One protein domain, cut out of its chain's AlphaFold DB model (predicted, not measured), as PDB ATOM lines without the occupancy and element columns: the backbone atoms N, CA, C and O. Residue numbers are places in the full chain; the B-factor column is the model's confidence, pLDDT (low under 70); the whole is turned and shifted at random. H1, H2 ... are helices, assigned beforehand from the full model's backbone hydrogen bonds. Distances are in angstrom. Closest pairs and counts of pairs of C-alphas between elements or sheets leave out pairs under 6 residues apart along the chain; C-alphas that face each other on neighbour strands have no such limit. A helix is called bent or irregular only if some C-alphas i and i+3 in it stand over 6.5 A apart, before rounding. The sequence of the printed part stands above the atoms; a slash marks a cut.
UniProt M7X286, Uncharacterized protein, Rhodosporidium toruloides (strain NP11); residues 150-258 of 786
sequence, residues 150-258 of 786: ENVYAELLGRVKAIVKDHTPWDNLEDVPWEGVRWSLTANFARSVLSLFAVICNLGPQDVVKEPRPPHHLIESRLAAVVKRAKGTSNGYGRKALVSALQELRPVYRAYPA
ATOM      1  N   GLU A 150     207.147 187.472 264.786       83.06
ATOM      2  CA  GLU A 150     206.455 186.557 265.703       83.06
ATOM      3  C   GLU A 150     205.391 187.253 266.559       83.06
ATOM      4  O   GLU A 150     204.277 186.739 266.684       83.06
ATOM      5  N   ASN A 151     205.714 188.420 267.123       86.31
ATOM      6  CA  ASN A 151     204.806 189.190 267.974       86.31
ATOM      7  C   ASN A 151     203.553 189.612 267.189       86.31
ATOM      8  O   ASN A 151     202.428 189.401 267.644       86.31
ATOM      9  N   VAL A 152     203.741 190.132 265.970       88.06
ATOM     10  CA  VAL A 152     202.639 190.509 265.074       88.06
ATOM     11  C   VAL A 152     201.845 189.277 264.627       88.06
ATOM     12  O   VAL A 152     200.620 189.333 264.572       88.06
ATOM     13  N   TYR A 153     202.487 188.133 264.364       85.88
ATOM     14  CA  TYR A 153     201.763 186.883 264.100       85.88
ATOM     15  C   TYR A 153     200.861 186.473 265.276       85.88
ATOM     16  O   TYR A 153     199.701 186.116 265.061       85.88
ATOM     17  N   ALA A 154     201.374 186.541 266.509       86.81
ATOM     18  CA  ALA A 154     200.629 186.173 267.710       86.81
ATOM     19  C   ALA A 154     199.422 187.097 267.954       86.81
ATOM     20  O   ALA A 154     198.329 186.605 268.237       86.81
ATOM     21  N   GLU A 155     199.584 188.412 267.771       91.31
ATOM     22  CA  GLU A 155     198.493 189.396 267.844       91.31
ATOM     23  C   GLU A 155     197.397 189.104 266.801       91.31
ATOM     24  O   GLU A 155     196.217 188.967 267.137       91.31
ATOM     25  N   LEU A 156     197.794 188.935 265.534       91.00
ATOM     26  CA  LEU A 156     196.871 188.662 264.433       91.00
ATOM     27  C   LEU A 156     196.124 187.337 264.639       91.00
ATOM     28  O   LEU A 156     194.922 187.274 264.384       91.00
ATOM     29  N   LEU A 157     196.792 186.288 265.130       89.62
ATOM     30  CA  LEU A 157     196.134 185.018 265.441       89.62
ATOM     31  C   LEU A 157     195.217 185.126 266.670       89.62
ATOM     32  O   LEU A 157     194.158 184.502 266.691       89.62
ATOM     33  N   GLY A 158     195.559 185.958 267.658       91.31
ATOM     34  CA  GLY A 158     194.658 186.320 268.756       91.31
ATOM     35  C   GLY A 158     193.350 186.926 268.242       91.31
ATOM     36  O   GLY A 158     192.266 186.485 268.633       91.31
ATOM     37  N   ARG A 159     193.437 187.851 267.275       92.94
ATOM     38  CA  ARG A 159     192.265 188.404 266.573       92.94
ATOM     39  C   ARG A 159     191.511 187.355 265.754       92.94
ATOM     40  O   ARG A 159     190.286 187.330 265.817       92.94
ATOM     41  N   VAL A 160     192.196 186.437 265.060       92.31
ATOM     42  CA  VAL A 160     191.534 185.300 264.383       92.31
ATOM     43  C   VAL A 160     190.718 184.475 265.386       92.31
ATOM     44  O   VAL A 160     189.553 184.185 265.122       92.31
ATOM     45  N   LYS A 161     191.292 184.128 266.547       93.06
ATOM     46  CA  LYS A 161     190.609 183.337 267.587       93.06
ATOM     47  C   LYS A 161     189.389 184.064 268.169       93.06
ATOM     48  O   LYS A 161     188.362 183.423 268.378       93.06
ATOM     49  N   ALA A 162     189.463 185.384 268.357       92.88
ATOM     50  CA  ALA A 162     188.314 186.202 268.757       92.88
ATOM     51  C   ALA A 162     187.206 186.215 267.685       92.88
ATOM     52  O   ALA A 162     186.059 185.891 267.980       92.88
ATOM     53  N   ILE A 163     187.553 186.495 266.422       92.81
ATOM     54  CA  ILE A 163     186.593 186.524 265.306       92.81
ATOM     55  C   ILE A 163     185.892 185.173 265.123       92.81
ATOM     56  O   ILE A 163     184.684 185.147 264.887       92.81
ATOM     57  N   VAL A 164     186.617 184.056 265.242       93.56
ATOM     58  CA  VAL A 164     186.016 182.716 265.184       93.56
ATOM     59  C   VAL A 164     184.924 182.588 266.244       93.56
ATOM     60  O   VAL A 164     183.750 182.442 265.895       93.56
ATOM     61  N   LYS A 165     185.297 182.764 267.511       92.69
ATOM     62  CA  LYS A 165     184.418 182.618 268.672       92.69
ATOM     63  C   LYS A 165     183.197 183.548 268.651       92.69
ATOM     64  O   LYS A 165     182.094 183.132 268.997       92.69
ATOM     65  N   ASP A 166     183.375 184.806 268.247       91.06
ATOM     66  CA  ASP A 166     182.325 185.824 268.368       91.06
ATOM     67  C   ASP A 166     181.459 185.946 267.094       91.06
ATOM     68  O   ASP A 166     180.297 186.393 267.144       91.06
ATOM     69  N   HIS A 167     181.991 185.583 265.917       90.19
ATOM     70  CA  HIS A 167     181.368 185.876 264.615       90.19
ATOM     71  C   HIS A 167     181.069 184.650 263.736       90.19
ATOM     72  O   HIS A 167     180.249 184.766 262.819       90.19
ATOM     73  N   THR A 168     181.571 183.458 264.062       92.25
ATOM     74  CA  THR A 168     181.320 182.214 263.300       92.25
ATOM     75  C   THR A 168     180.397 181.237 264.069       92.25
ATOM     76  O   THR A 168     179.892 181.620 265.128       92.25
ATOM     77  N   PRO A 169     180.074 180.031 263.548       91.75
ATOM     78  CA  PRO A 169     179.447 178.959 264.336       91.75
ATOM     79  C   PRO A 169     180.431 178.082 265.132       91.75
ATOM     80  O   PRO A 169     179.984 177.159 265.809       91.75
ATOM     81  N   TRP A 170     181.741 178.321 265.031       94.00
ATOM     82  CA  TRP A 170     182.778 177.510 265.674       94.00
ATOM     83  C   TRP A 170     183.226 178.154 266.993       94.00
ATOM     84  O   TRP A 170     183.555 179.340 267.015       94.00
ATOM     85  N   ASP A 171     183.243 177.384 268.087       88.12
ATOM     86  CA  ASP A 171     183.625 177.886 269.417       88.12
ATOM     87  C   ASP A 171     185.125 178.238 269.493       88.12
ATOM     88  O   ASP A 171     185.502 179.224 270.134       88.12
ATOM     89  N   ASN A 172     185.984 177.457 268.823       91.69
ATOM     90  CA  ASN A 172     187.438 177.632 268.786       91.69
ATOM     91  C   ASN A 172     187.979 177.572 267.347       91.69
ATOM     92  O   ASN A 172     187.333 177.059 266.433       91.69
ATOM     93  N   LEU A 173     189.208 178.058 267.136       88.50
ATOM     94  CA  LEU A 173     189.874 178.036 265.824       88.50
ATOM     95  C   LEU A 173     190.133 176.607 265.325       88.50
ATOM     96  O   LEU A 173     190.163 176.351 264.123       88.50
ATOM     97  N   GLU A 174     190.319 175.700 266.271       88.25
ATOM     98  CA  GLU A 174     190.556 174.278 266.103       88.25
ATOM     99  C   GLU A 174     189.299 173.516 265.613       88.25
ATOM    100  O   GLU A 174     189.444 172.472 264.981       88.25
ATOM    101  N   ASP A 175     188.086 174.054 265.829       88.62
ATOM    102  CA  ASP A 175     186.806 173.452 265.401       88.62
ATOM    103  C   ASP A 175     186.412 173.809 263.951       88.62
ATOM    104  O   ASP A 175     185.485 173.231 263.374       88.62
ATOM    105  N   VAL A 176     187.093 174.791 263.355       89.00
ATOM    106  CA  VAL A 176     186.839 175.267 261.990       89.00
ATOM    107  C   VAL A 176     187.342 174.219 260.974       89.00
ATOM    108  O   VAL A 176     188.463 173.725 261.121       89.00
ATOM    109  N   PRO A 177     186.582 173.875 259.911       88.25
ATOM    110  CA  PRO A 177     186.936 172.803 258.973       88.25
ATOM    111  C   PRO A 177     188.062 173.207 258.004       88.25
ATOM    112  O   PRO A 177     187.846 173.481 256.822       88.25
ATOM    113  N   TRP A 178     189.296 173.205 258.505       84.19
ATOM    114  CA  TRP A 178     190.535 173.505 257.780       84.19
ATOM    115  C   TRP A 178     190.996 172.372 256.833       84.19
ATOM    116  O   TRP A 178     192.189 172.084 256.729       84.19
ATOM    117  N   GLU A 179     190.075 171.700 256.137       76.44
ATOM    118  CA  GLU A 179     190.386 170.505 255.339       76.44
ATOM    119  C   GLU A 179     191.397 170.772 254.210       76.44
ATOM    120  O   GLU A 179     191.094 171.382 253.184       76.44
ATOM    121  N   GLY A 180     192.610 170.239 254.374       68.44
ATOM    122  CA  GLY A 180     193.709 170.420 253.424       68.44
ATOM    123  C   GLY A 180     194.438 171.761 253.547       68.44
ATOM    124  O   GLY A 180     195.291 172.043 252.704       68.44
ATOM    125  N   VAL A 181     194.149 172.570 254.574       73.00
ATOM    126  CA  VAL A 181     194.854 173.836 254.808       73.00
ATOM    127  C   VAL A 181     196.252 173.589 255.372       73.00
ATOM    128  O   VAL A 181     196.416 173.031 256.453       73.00
ATOM    129  N   ARG A 182     197.275 174.044 254.639       72.56
ATOM    130  CA  ARG A 182     198.654 174.127 255.129       72.56
ATOM    131  C   ARG A 182     198.797 175.394 255.966       72.56
ATOM    132  O   ARG A 182     198.756 176.496 255.423       72.56
ATOM    133  N   TRP A 183     198.933 175.216 257.274       73.69
ATOM    134  CA  TRP A 183     199.196 176.302 258.212       73.69
ATOM    135  C   TRP A 183     200.602 176.889 258.024       73.69
ATOM    136  O   TRP A 183     201.482 176.285 257.409       73.69
ATOM    137  N   SER A 184     200.782 178.130 258.479       74.75
ATOM    138  CA  SER A 184     202.049 178.856 258.408       74.75
ATOM    139  C   SER A 184     202.149 179.854 259.558       74.75
ATOM    140  O   SER A 184     201.190 180.563 259.872       74.75
ATOM    141  N   LEU A 185     203.346 179.940 260.135       74.38
ATOM    142  CA  LEU A 185     203.720 180.863 261.208       74.38
ATOM    143  C   LEU A 185     204.079 182.284 260.711       74.38
ATOM    144  O   LEU A 185     204.687 183.057 261.448       74.38
ATOM    145  N   THR A 186     203.733 182.654 259.475       79.38
ATOM    146  CA  THR A 186     203.958 184.017 258.957       79.38
ATOM    147  C   THR A 186     202.798 184.946 259.315       79.38
ATOM    148  O   THR A 186     201.624 184.603 259.138       79.38
ATOM    149  N   ALA A 187     203.094 186.170 259.758       83.62
ATOM    150  CA  ALA A 187     202.104 187.229 259.949       83.62
ATOM    151  C   ALA A 187     201.320 187.482 258.651       83.62
ATOM    152  O   ALA A 187     200.123 187.761 258.679       83.62
ATOM    153  N   ASN A 188     201.959 187.299 257.493       82.50
ATOM    154  CA  ASN A 188     201.300 187.345 256.192       82.50
ATOM    155  C   ASN A 188     200.252 186.233 255.963       82.50
ATOM    156  O   ASN A 188     199.222 186.499 255.331       82.50
ATOM    157  N   PHE A 189     200.436 185.023 256.500       82.94
ATOM    158  CA  PHE A 189     199.381 184.004 256.524       82.94
ATOM    159  C   PHE A 189     198.247 184.408 257.477       82.94
ATOM    160  O   PHE A 189     197.085 184.406 257.067       82.94
ATOM    161  N   ALA A 190     198.561 184.878 258.690       87.19
ATOM    162  CA  ALA A 190     197.549 185.342 259.649       87.19
ATOM    163  C   ALA A 190     196.693 186.508 259.099       87.19
ATOM    164  O   ALA A 190     195.466 186.456 259.180       87.19
ATOM    165  N   ARG A 191     197.297 187.502 258.425       88.06
ATOM    166  CA  ARG A 191     196.581 188.570 257.683       88.06
ATOM    167  C   ARG A 191     195.637 188.015 256.611       88.06
ATOM    168  O   ARG A 191     194.569 188.582 256.373       88.06
ATOM    169  N   SER A 192     196.017 186.912 255.968       86.56
ATOM    170  CA  SER A 192     195.204 186.251 254.941       86.56
ATOM    171  C   SER A 192     194.011 185.500 255.556       86.56
ATOM    172  O   SER A 192     192.915 185.550 255.002       86.56
ATOM    173  N   VAL A 193     194.176 184.898 256.742       89.88
ATOM    174  CA  VAL A 193     193.088 184.266 257.517       89.88
ATOM    175  C   VAL A 193     192.146 185.306 258.150       89.88
ATOM    176  O   VAL A 193     190.931 185.125 258.127       89.88
ATOM    177  N   LEU A 194     192.652 186.449 258.622       90.81
ATOM    178  CA  LEU A 194     191.800 187.586 259.013       90.81
ATOM    179  C   LEU A 194     190.994 188.111 257.818       90.81
ATOM    180  O   LEU A 194     189.780 188.285 257.909       90.81
ATOM    181  N   SER A 195     191.648 188.289 256.664       87.94
ATOM    182  CA  SER A 195     190.989 188.696 255.414       87.94
ATOM    183  C   SER A 195     189.912 187.705 254.963       87.94
ATOM    184  O   SER A 195     188.900 188.124 254.401       87.94
ATOM    185  N   LEU A 196     190.117 186.406 255.213       90.06
ATOM    186  CA  LEU A 196     189.144 185.343 254.974       90.06
ATOM    187  C   LEU A 196     187.899 185.529 255.845       90.06
ATOM    188  O   LEU A 196     186.797 185.654 255.311       90.06
ATOM    189  N   PHE A 197     188.059 185.598 257.169       91.25
ATOM    190  CA  PHE A 197     186.915 185.734 258.071       91.25
ATOM    191  C   PHE A 197     186.193 187.074 257.922       91.25
ATOM    192  O   PHE A 197     184.963 187.084 257.947       91.25
ATOM    193  N   ALA A 198     186.909 188.176 257.678       89.25
ATOM    194  CA  ALA A 198     186.297 189.476 257.412       89.25
ATOM    195  C   ALA A 198     185.385 189.445 256.173       89.25
ATOM    196  O   ALA A 198     184.263 189.949 256.201       89.25
ATOM    197  N   VAL A 199     185.829 188.786 255.098       87.50
ATOM    198  CA  VAL A 199     185.049 188.608 253.863       87.50
ATOM    199  C   VAL A 199     183.877 187.634 254.056       87.50
ATOM    200  O   VAL A 199     182.772 187.902 253.585       87.50
ATOM    201  N   ILE A 200     184.080 186.522 254.767       90.00
ATOM    202  CA  ILE A 200     183.039 185.506 254.982       90.00
ATOM    203  C   ILE A 200     181.935 186.010 255.921       90.00
ATOM    204  O   ILE A 200     180.753 185.870 255.593       90.00
ATOM    205  N   CYS A 201     182.311 186.613 257.052       89.62
ATOM    206  CA  CYS A 201     181.405 187.037 258.124       89.62
ATOM    207  C   CYS A 201     180.858 188.464 257.937       89.62
ATOM    208  O   CYS A 201     180.108 188.936 258.788       89.62
ATOM    209  N   ASN A 202     181.203 189.132 256.827       87.69
ATOM    210  CA  ASN A 202     180.840 190.521 256.520       87.69
ATOM    211  C   ASN A 202     181.309 191.515 257.601       87.69
ATOM    212  O   ASN A 202     180.524 192.306 258.121       87.69
ATOM    213  N   LEU A 203     182.589 191.470 257.965       87.50
ATOM    214  CA  LEU A 203     183.174 192.415 258.920       87.50
ATOM    215  C   LEU A 203     183.634 193.700 258.211       87.50
ATOM    216  O   LEU A 203     183.971 193.721 257.022       87.50
ATOM    217  N   GLY A 204     183.608 194.803 258.946       82.75
ATOM    218  CA  GLY A 204     184.164 196.093 258.566       82.75
ATOM    219  C   GLY A 204     185.582 196.308 259.101       82.75
ATOM    220  O   GLY A 204     186.257 195.354 259.488       82.75
ATOM    221  N   PRO A 205     186.044 197.571 259.121       80.88
ATOM    222  CA  PRO A 205     187.217 197.965 259.893       80.88
ATOM    223  C   PRO A 205     187.073 197.553 261.365       80.88
ATOM    224  O   PRO A 205     185.958 197.497 261.885       80.88
ATOM    225  N   GLN A 206     188.202 197.285 262.028       78.69
ATOM    226  CA  GLN A 206     188.256 196.880 263.444       78.69
ATOM    227  C   GLN A 206     187.371 195.658 263.775       78.69
ATOM    228  O   GLN A 206     186.833 195.545 264.869       78.69
ATOM    229  N   ASP A 207     187.211 194.754 262.804       80.62
ATOM    230  CA  ASP A 207     186.477 193.485 262.906       80.62
ATOM    231  C   ASP A 207     184.967 193.629 263.230       80.62
ATOM    232  O   ASP A 207     184.265 192.637 263.410       80.62
ATOM    233  N   VAL A 208     184.424 194.855 263.205       83.12
ATOM    234  CA  VAL A 208     183.016 195.160 263.514       83.12
ATOM    235  C   VAL A 208     182.076 194.551 262.470       83.12
ATOM    236  O   VAL A 208     182.170 194.861 261.283       83.12
ATOM    237  N   VAL A 209     181.122 193.721 262.898       81.62
ATOM    238  CA  VAL A 209     180.116 193.103 262.014       81.62
ATOM    239  C   VAL A 209     179.296 194.173 261.280       81.62
ATOM    240  O   VAL A 209     178.629 194.993 261.909       81.62
ATOM    241  N   LYS A 210     179.280 194.132 259.942       81.75
ATOM    242  CA  LYS A 210     178.336 194.910 259.130       81.75
ATOM    243  C   LYS A 210     177.012 194.163 259.059       81.75
ATOM    244  O   LYS A 210     176.954 193.024 258.591       81.75
ATOM    245  N   GLU A 211     175.940 194.811 259.496       74.31
ATOM    246  CA  GLU A 211     174.599 194.255 259.342       74.31
ATOM    247  C   GLU A 211     174.162 194.253 257.860       74.31
ATOM    248  O   GLU A 211     174.514 195.177 257.121       74.31
ATOM    249  N   PRO A 212     173.405 193.234 257.406       79.94
ATOM    250  CA  PRO A 212     173.001 192.038 258.150       79.94
ATOM    251  C   PRO A 212     174.156 191.031 258.336       79.94
ATOM    252  O   PRO A 212     174.893 190.727 257.396       79.94
ATOM    253  N   ARG A 213     174.283 190.457 259.546       81.00
ATOM    254  CA  ARG A 213     175.240 189.367 259.821       81.00
ATOM    255  C   ARG A 213     174.869 188.133 258.976       81.00
ATOM    256  O   ARG A 213     173.721 187.691 259.055       81.00
ATOM    257  N   PRO A 214     175.807 187.527 258.223       86.06
ATOM    258  CA  PRO A 214     175.559 186.277 257.510       86.06
ATOM    259  C   PRO A 214     175.104 185.156 258.464       86.06
ATOM    260  O   PRO A 214     175.720 184.972 259.520       86.06
ATOM    261  N   PRO A 215     174.056 184.381 258.128       88.06
ATOM    262  CA  PRO A 215     173.644 183.241 258.940       88.06
ATOM    263  C   PRO A 215     174.710 182.136 258.907       88.06
ATOM    264  O   PRO A 215     175.458 182.007 257.940       88.06
ATOM    265  N   HIS A 216     174.770 181.310 259.952       89.69
ATOM    266  CA  HIS A 216     175.855 180.337 260.162       89.69
ATOM    267  C   HIS A 216     176.072 179.364 258.989       89.69
ATOM    268  O   HIS A 216     177.199 179.231 258.524       89.69
ATOM    269  N   HIS A 217     175.004 178.825 258.395       89.31
ATOM    270  CA  HIS A 217     175.099 177.975 257.196       89.31
ATOM    271  C   HIS A 217     175.708 178.695 255.972       89.31
ATOM    272  O   HIS A 217     176.287 178.063 255.086       89.31
ATOM    273  N   LEU A 218     175.581 180.027 255.892       89.88
ATOM    274  CA  LEU A 218     176.208 180.833 254.845       89.88
ATOM    275  C   LEU A 218     177.693 181.066 255.156       89.88
ATOM    276  O   LEU A 218     178.504 181.053 254.239       89.88
ATOM    277  N   ILE A 219     178.070 181.210 256.429       90.00
ATOM    278  CA  ILE A 219     179.477 181.255 256.866       90.00
ATOM    279  C   ILE A 219     180.182 179.928 256.538       90.00
ATOM    280  O   ILE A 219     181.229 179.935 255.893       90.00
ATOM    281  N   GLU A 220     179.568 178.796 256.889       90.62
ATOM    282  CA  GLU A 220     180.051 177.439 256.587       90.62
ATOM    283  C   GLU A 220     180.214 177.202 255.080       90.62
ATOM    284  O   GLU A 220     181.284 176.808 254.621       90.62
ATOM    285  N   SER A 221     179.176 177.478 254.283       89.25
ATOM    286  CA  SER A 221     179.215 177.256 252.829       89.25
ATOM    287  C   SER A 221     180.158 178.212 252.092       89.25
ATOM    288  O   SER A 221     180.789 177.803 251.117       89.25
ATOM    289  N   ARG A 222     180.328 179.454 252.567       90.75
ATOM    290  CA  ARG A 222     181.366 180.374 252.069       90.75
ATOM    291  C   ARG A 222     182.769 179.863 252.399       90.75
ATOM    292  O   ARG A 222     183.626 179.862 251.516       90.75
ATOM    293  N   LEU A 223     182.996 179.369 253.621       89.56
ATOM    294  CA  LEU A 223     184.276 178.758 253.981       89.56
ATOM    295  C   LEU A 223     184.548 177.519 253.125       89.56
ATOM    296  O   LEU A 223     185.630 177.423 252.569       89.56
ATOM    297  N   ALA A 224     183.570 176.633 252.927       87.62
ATOM    298  CA  ALA A 224     183.705 175.458 252.064       87.62
ATOM    299  C   ALA A 224     183.884 175.807 250.569       87.62
ATOM    300  O   ALA A 224     184.488 175.039 249.819       87.62
ATOM    301  N   ALA A 225     183.408 176.972 250.116       86.69
ATOM    302  CA  ALA A 225     183.639 177.460 248.758       86.69
ATOM    303  C   ALA A 225     185.078 177.968 248.561       86.69
ATOM    304  O   ALA A 225     185.710 177.581 247.578       86.69
ATOM    305  N   VAL A 226     185.627 178.753 249.501       85.94
ATOM    306  CA  VAL A 226     187.071 179.076 249.516       85.94
ATOM    307  C   VAL A 226     187.874 177.776 249.652       85.94
ATOM    308  O   VAL A 226     188.699 177.488 248.786       85.94
ATOM    309  N   VAL A 227     187.513 176.980 250.672       83.12
ATOM    310  CA  VAL A 227     187.670 175.522 250.886       83.12
ATOM    311  C   VAL A 227     188.097 174.728 249.637       83.12
ATOM    312  O   VAL A 227     189.174 174.153 249.483       83.12
ATOM    313  N   LYS A 228     187.169 174.720 248.677       84.31
ATOM    314  CA  LYS A 228     187.269 173.969 247.427       84.31
ATOM    315  C   LYS A 228     188.177 174.631 246.386       84.31
ATOM    316  O   LYS A 228     188.823 173.907 245.634       84.31
ATOM    317  N   ARG A 229     188.224 175.969 246.316       80.62
ATOM    318  CA  ARG A 229     188.988 176.695 245.282       80.62
ATOM    319  C   ARG A 229     190.492 176.655 245.520       80.62
ATOM    320  O   ARG A 229     191.219 176.206 244.642       80.62
ATOM    321  N   ALA A 230     190.974 177.037 246.703       77.06
ATOM    322  CA  ALA A 230     192.421 177.064 246.952       77.06
ATOM    323  C   ALA A 230     193.051 175.651 246.979       77.06
ATOM    324  O   ALA A 230     194.211 175.491 246.593       77.06
ATOM    325  N   LYS A 231     192.264 174.607 247.296       76.31
ATOM    326  CA  LYS A 231     192.645 173.190 247.119       76.31
ATOM    327  C   LYS A 231     192.912 172.795 245.657       76.31
ATOM    328  O   LYS A 231     193.641 171.838 245.429       76.31
ATOM    329  N   GLY A 232     192.337 173.508 244.687       66.31
ATOM    330  CA  GLY A 232     192.538 173.268 243.253       66.31
ATOM    331  C   GLY A 232     193.847 173.827 242.686       66.31
ATOM    332  O   GLY A 232     194.112 173.639 241.505       66.31
ATOM    333  N   THR A 233     194.663 174.516 243.492       64.69
ATOM    334  CA  THR A 233     195.930 175.110 243.035       64.69
ATOM    335  C   THR A 233     197.125 174.187 243.299       64.69
ATOM    336  O   THR A 233     197.171 173.492 244.316       64.69
ATOM    337  N   SER A 234     198.135 174.224 242.424       52.72
ATOM    338  CA  SER A 234     199.370 173.420 242.528       52.72
ATOM    339  C   SER A 234     200.145 173.633 243.837       52.72
ATOM    340  O   SER A 234     200.711 172.695 244.396       52.72
ATOM    341  N   ASN A 235     200.110 174.853 244.379       56.25
ATOM    342  CA  ASN A 235     200.725 175.214 245.660       56.25
ATOM    343  C   ASN A 235     199.990 174.626 246.886       56.25
ATOM    344  O   ASN A 235     200.468 174.743 248.021       56.25
ATOM    345  N   GLY A 236     198.807 174.033 246.689       57.28
ATOM    346  CA  GLY A 236     197.863 173.743 247.760       57.28
ATOM    347  C   GLY A 236     197.504 175.013 248.536       57.28
ATOM    348  O   GLY A 236     197.549 176.124 248.018       57.28
ATOM    349  N   TYR A 237     197.199 174.869 249.822       60.50
ATOM    350  CA  TYR A 237     196.678 175.955 250.661       60.50
ATOM    351  C   TYR A 237     197.668 177.046 251.110       60.50
ATOM    352  O   TYR A 237     197.448 177.715 252.119       60.50
ATOM    353  N   GLY A 238     198.755 177.260 250.368       65.81
ATOM    354  CA  GLY A 238     199.666 178.370 250.632       65.81
ATOM    355  C   GLY A 238     198.985 179.742 250.505       65.81
ATOM    356  O   GLY A 238     197.951 179.895 249.849       65.81
ATOM    357  N   ARG A 239     199.620 180.775 251.077       69.44
ATOM    358  CA  ARG A 239     199.193 182.192 251.019       69.44
ATOM    359  C   ARG A 239     198.693 182.614 249.630       69.44
ATOM    360  O   ARG A 239     197.629 183.219 249.533       69.44
ATOM    361  N   LYS A 240     199.434 182.262 248.567       73.69
ATOM    362  CA  LYS A 240     199.098 182.572 247.162       73.69
ATOM    363  C   LYS A 240     197.692 182.075 246.779       73.69
ATOM    364  O   LYS A 240     196.898 182.837 246.233       73.69
ATOM    365  N   ALA A 241     197.357 180.836 247.135       76.62
ATOM    366  CA  ALA A 241     196.079 180.211 246.809       76.62
ATOM    367  C   ALA A 241     194.905 180.811 247.593       76.62
ATOM    368  O   ALA A 241     193.859 181.100 247.011       76.62
ATOM    369  N   LEU A 242     195.082 181.047 248.900       75.69
ATOM    370  CA  LEU A 242     194.038 181.654 249.732       75.69
ATOM    371  C   LEU A 242     193.734 183.095 249.290       75.69
ATOM    372  O   LEU A 242     192.569 183.484 249.232       75.69
ATOM    373  N   VAL A 243     194.765 183.876 248.947       77.94
ATOM    374  CA  VAL A 243     194.607 185.252 248.445       77.94
ATOM    375  C   VAL A 243     193.887 185.273 247.095       77.94
ATOM    376  O   VAL A 243     192.940 186.047 246.957       77.94
ATOM    377  N   SER A 244     194.256 184.400 246.150       77.94
ATOM    378  CA  SER A 244     193.580 184.299 244.846       77.94
ATOM    379  C   SER A 244     192.102 183.906 244.995       77.94
ATOM    380  O   SER A 244     191.212 184.653 244.586       77.94
ATOM    381  N   ALA A 245     191.809 182.819 245.720       81.19
ATOM    382  CA  ALA A 245     190.432 182.389 245.975       81.19
ATOM    383  C   ALA A 245     189.592 183.476 246.681       81.19
ATOM    384  O   ALA A 245     188.390 183.593 246.436       81.19
ATOM    385  N   LEU A 246     190.208 184.310 247.529       78.94
ATOM    386  CA  LEU A 246     189.550 185.474 248.124       78.94
ATOM    387  C   LEU A 246     189.331 186.624 247.136       78.94
ATOM    388  O   LEU A 246     188.297 187.280 247.229       78.94
ATOM    389  N   GLN A 247     190.257 186.893 246.215       83.50
ATOM    390  CA  GLN A 247     190.078 187.912 245.176       83.50
ATOM    391  C   GLN A 247     188.877 187.577 244.282       83.50
ATOM    392  O   GLN A 247     188.014 188.432 244.097       83.50
ATOM    393  N   GLU A 248     188.751 186.322 243.844       82.25
ATOM    394  CA  GLU A 248     187.615 185.848 243.040       82.25
ATOM    395  C   GLU A 248     186.267 185.887 243.787       82.25
ATOM    396  O   GLU A 248     185.225 186.170 243.195       82.25
ATOM    397  N   LEU A 249     186.255 185.561 245.086       80.75
ATOM    398  CA  LEU A 249     185.019 185.418 245.872       80.75
ATOM    399  C   LEU A 249     184.569 186.717 246.563       80.75
ATOM    400  O   LEU A 249     183.384 186.869 246.867       80.75
ATOM    401  N   ARG A 250     185.467 187.695 246.751       81.81
ATOM    402  CA  ARG A 250     185.146 189.051 247.241       81.81
ATOM    403  C   ARG A 250     183.985 189.732 246.495       81.81
ATOM    404  O   ARG A 250     183.081 190.188 247.196       81.81
ATOM    405  N   PRO A 251     183.944 189.824 245.147       80.94
ATOM    406  CA  PRO A 251     182.814 190.448 244.450       80.94
ATOM    407  C   PRO A 251     181.504 189.684 244.688       80.94
ATOM    408  O   PRO A 251     180.493 190.299 245.020       80.94
ATOM    409  N   VAL A 252     181.537 188.346 244.636       82.75
ATOM    410  CA  VAL A 252     180.364 187.489 244.889       82.75
ATOM    411  C   VAL A 252     179.784 187.748 246.283       82.75
ATOM    412  O   VAL A 252     178.578 187.932 246.440       82.75
ATOM    413  N   TYR A 253     180.629 187.807 247.315       80.25
ATOM    414  CA  TYR A 253     180.166 187.996 248.692       80.25
ATOM    415  C   TYR A 253     179.817 189.451 249.034       80.25
ATOM    416  O   TYR A 253     179.009 189.653 249.942       80.25
ATOM    417  N   ARG A 254     180.347 190.438 248.293       73.06
ATOM    418  CA  ARG A 254     179.922 191.851 248.347       73.06
ATOM    419  C   ARG A 254     178.562 192.093 247.688       73.06
ATOM    420  O   ARG A 254     177.823 192.941 248.171       73.06
ATOM    421  N   ALA A 255     178.211 191.345 246.640       72.00
ATOM    422  CA  ALA A 255     176.886 191.420 246.020       72.00
ATOM    423  C   ALA A 255     175.778 190.820 246.909       72.00
ATOM    424  O   ALA A 255     174.644 191.289 246.896       72.00
ATOM    425  N   TYR A 256     176.106 189.810 247.722       66.25
ATOM    426  CA  TYR A 256     175.146 189.106 248.584       66.25
ATOM    427  C   TYR A 256     174.322 189.989 249.550       66.25
ATOM    428  O   TYR A 256     173.114 189.795 249.585       66.25
ATOM    429  N   PRO A 257     174.879 190.947 250.320       57.66
ATOM    430  CA  PRO A 257     174.073 191.829 251.177       57.66
ATOM    431  C   PRO A 257     173.170 192.815 250.411       57.66
ATOM    432  O   PRO A 257     172.313 193.430 251.035       57.66
ATOM    433  N   ALA A 258     173.337 192.966 249.091       50.84
ATOM    434  CA  ALA A 258     172.417 193.711 248.225       50.84
ATOM    435  C   ALA A 258     171.362 192.807 247.552       50.84
ATOM    436  O   ALA A 258     170.413 193.304 246.949       50.84
TER     437      ALA A 258
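This is residues 150 to 258 of the 786 residues of an uncharacterized protein of Rhodosporidium toruloides (strain NP11) (UniProt M7X286). Three helical stretches, H1, H2 and the arm H4a, lie side by side in a row with H2 in the middle, running the same way, and H3 is set steeply on one side of the row, from the last residue of H2 to H4a. H4 is bent, and its second arm, H4b, carries on past the last residues of H2, while the stretch of residues 168 to 186 makes a wide loop on the same side of the row as H3. The printed part has 109 residues, with four named helices in the order H1, H2, H3, H4 and no named strand, and its class is all helix. The whole is compact, with a radius of gyration of the C-alphas of 13.1 A, and its outline is rounded, with spans of 33 by 31 by 23 A.

Begin with H1, residues 150 to 167, and look from it to H2, residues 187 to 200, which is the hub, touching three other helices. H1 and H2 touch, the closest C-alphas being those of Tyr 153 and Ala 187, 4.2 A apart. They run the same way at a shallow tilt of 17 degrees. Go on to H3, residues 216 to 230, which only just touches H2, with 3 pairs of C-alphas within 8 A. Here H2 takes part with residue 200 alone and H3 with residues 219 to 223 alone; the closest C-alphas, those of Ile 200 and Ile 219, are 5.9 A apart, and the two helices run opposite ways at a steep tilt of 48 degrees. H4, residues 239 to 258, was assigned as one helix by its hydrogen bonds but is bent, with C-alphas 248 and 251 standing 6.8 A apart; its arms are H4a, residues 239 to 248, and H4b, residues 251 to 258, at a steep tilt of 47 degrees. H4a touches H2, the closest C-alphas being those of Phe 189 and Arg 239 at 5.8 A, and runs the same way at a shallow tilt of 25 degrees. H4a also touches H3, which takes part with residues 226 to 230 alone; the closest C-alphas are those of Ala 230 and Ala 241 at 4.8 A, and the two run opposite ways at a steep tilt of 61 degrees. H4b is close to H2 but not clearly touching, with the closest C-alphas, those of Val 199 and Tyr 253, 7.1 A apart. H1 is apart from H3, H4a and H4b, and H3 and H4b are only just apart, at 8.4 A. Along the backbones of H1, H2, H3 and H4a each O i to N i+4 pair is within hydrogen-bond range, against 2 of 4 in H4b.

Find C-alpha 150 at (206.455, 186.557, 265.703); from there H1 runs 25.1 A to C-alpha 167. H2 starts at C-alpha 187, at (202.104, 187.229, 259.949), and measures 19.8 A to C-alpha 200. H3 covers 21.4 A from C-alpha 216 to C-alpha 230; it is neither bent nor irregular, but only just: C-alphas 227 and 230 are 6.4 A apart. H4a is 14.5 A long and H4b 11.5 A, ending at C-alpha 258, at (172.417, 193.711, 248.225).

The two C-alphas farthest apart are those of Glu 150 and Ala 258, the first and last printed residues, at 38.9 A. The printed part has no cut. Look for the long links at residues 168 to 186, between H1 and H2, and at residues 201 to 215, between H2 and H3; the link from H3 to H4, with 8 residues, is short. The mean pLDDT of the printed part is 82.4, and it is under 70 at residue 180, residues 232 to 239 and residues 256 to 258.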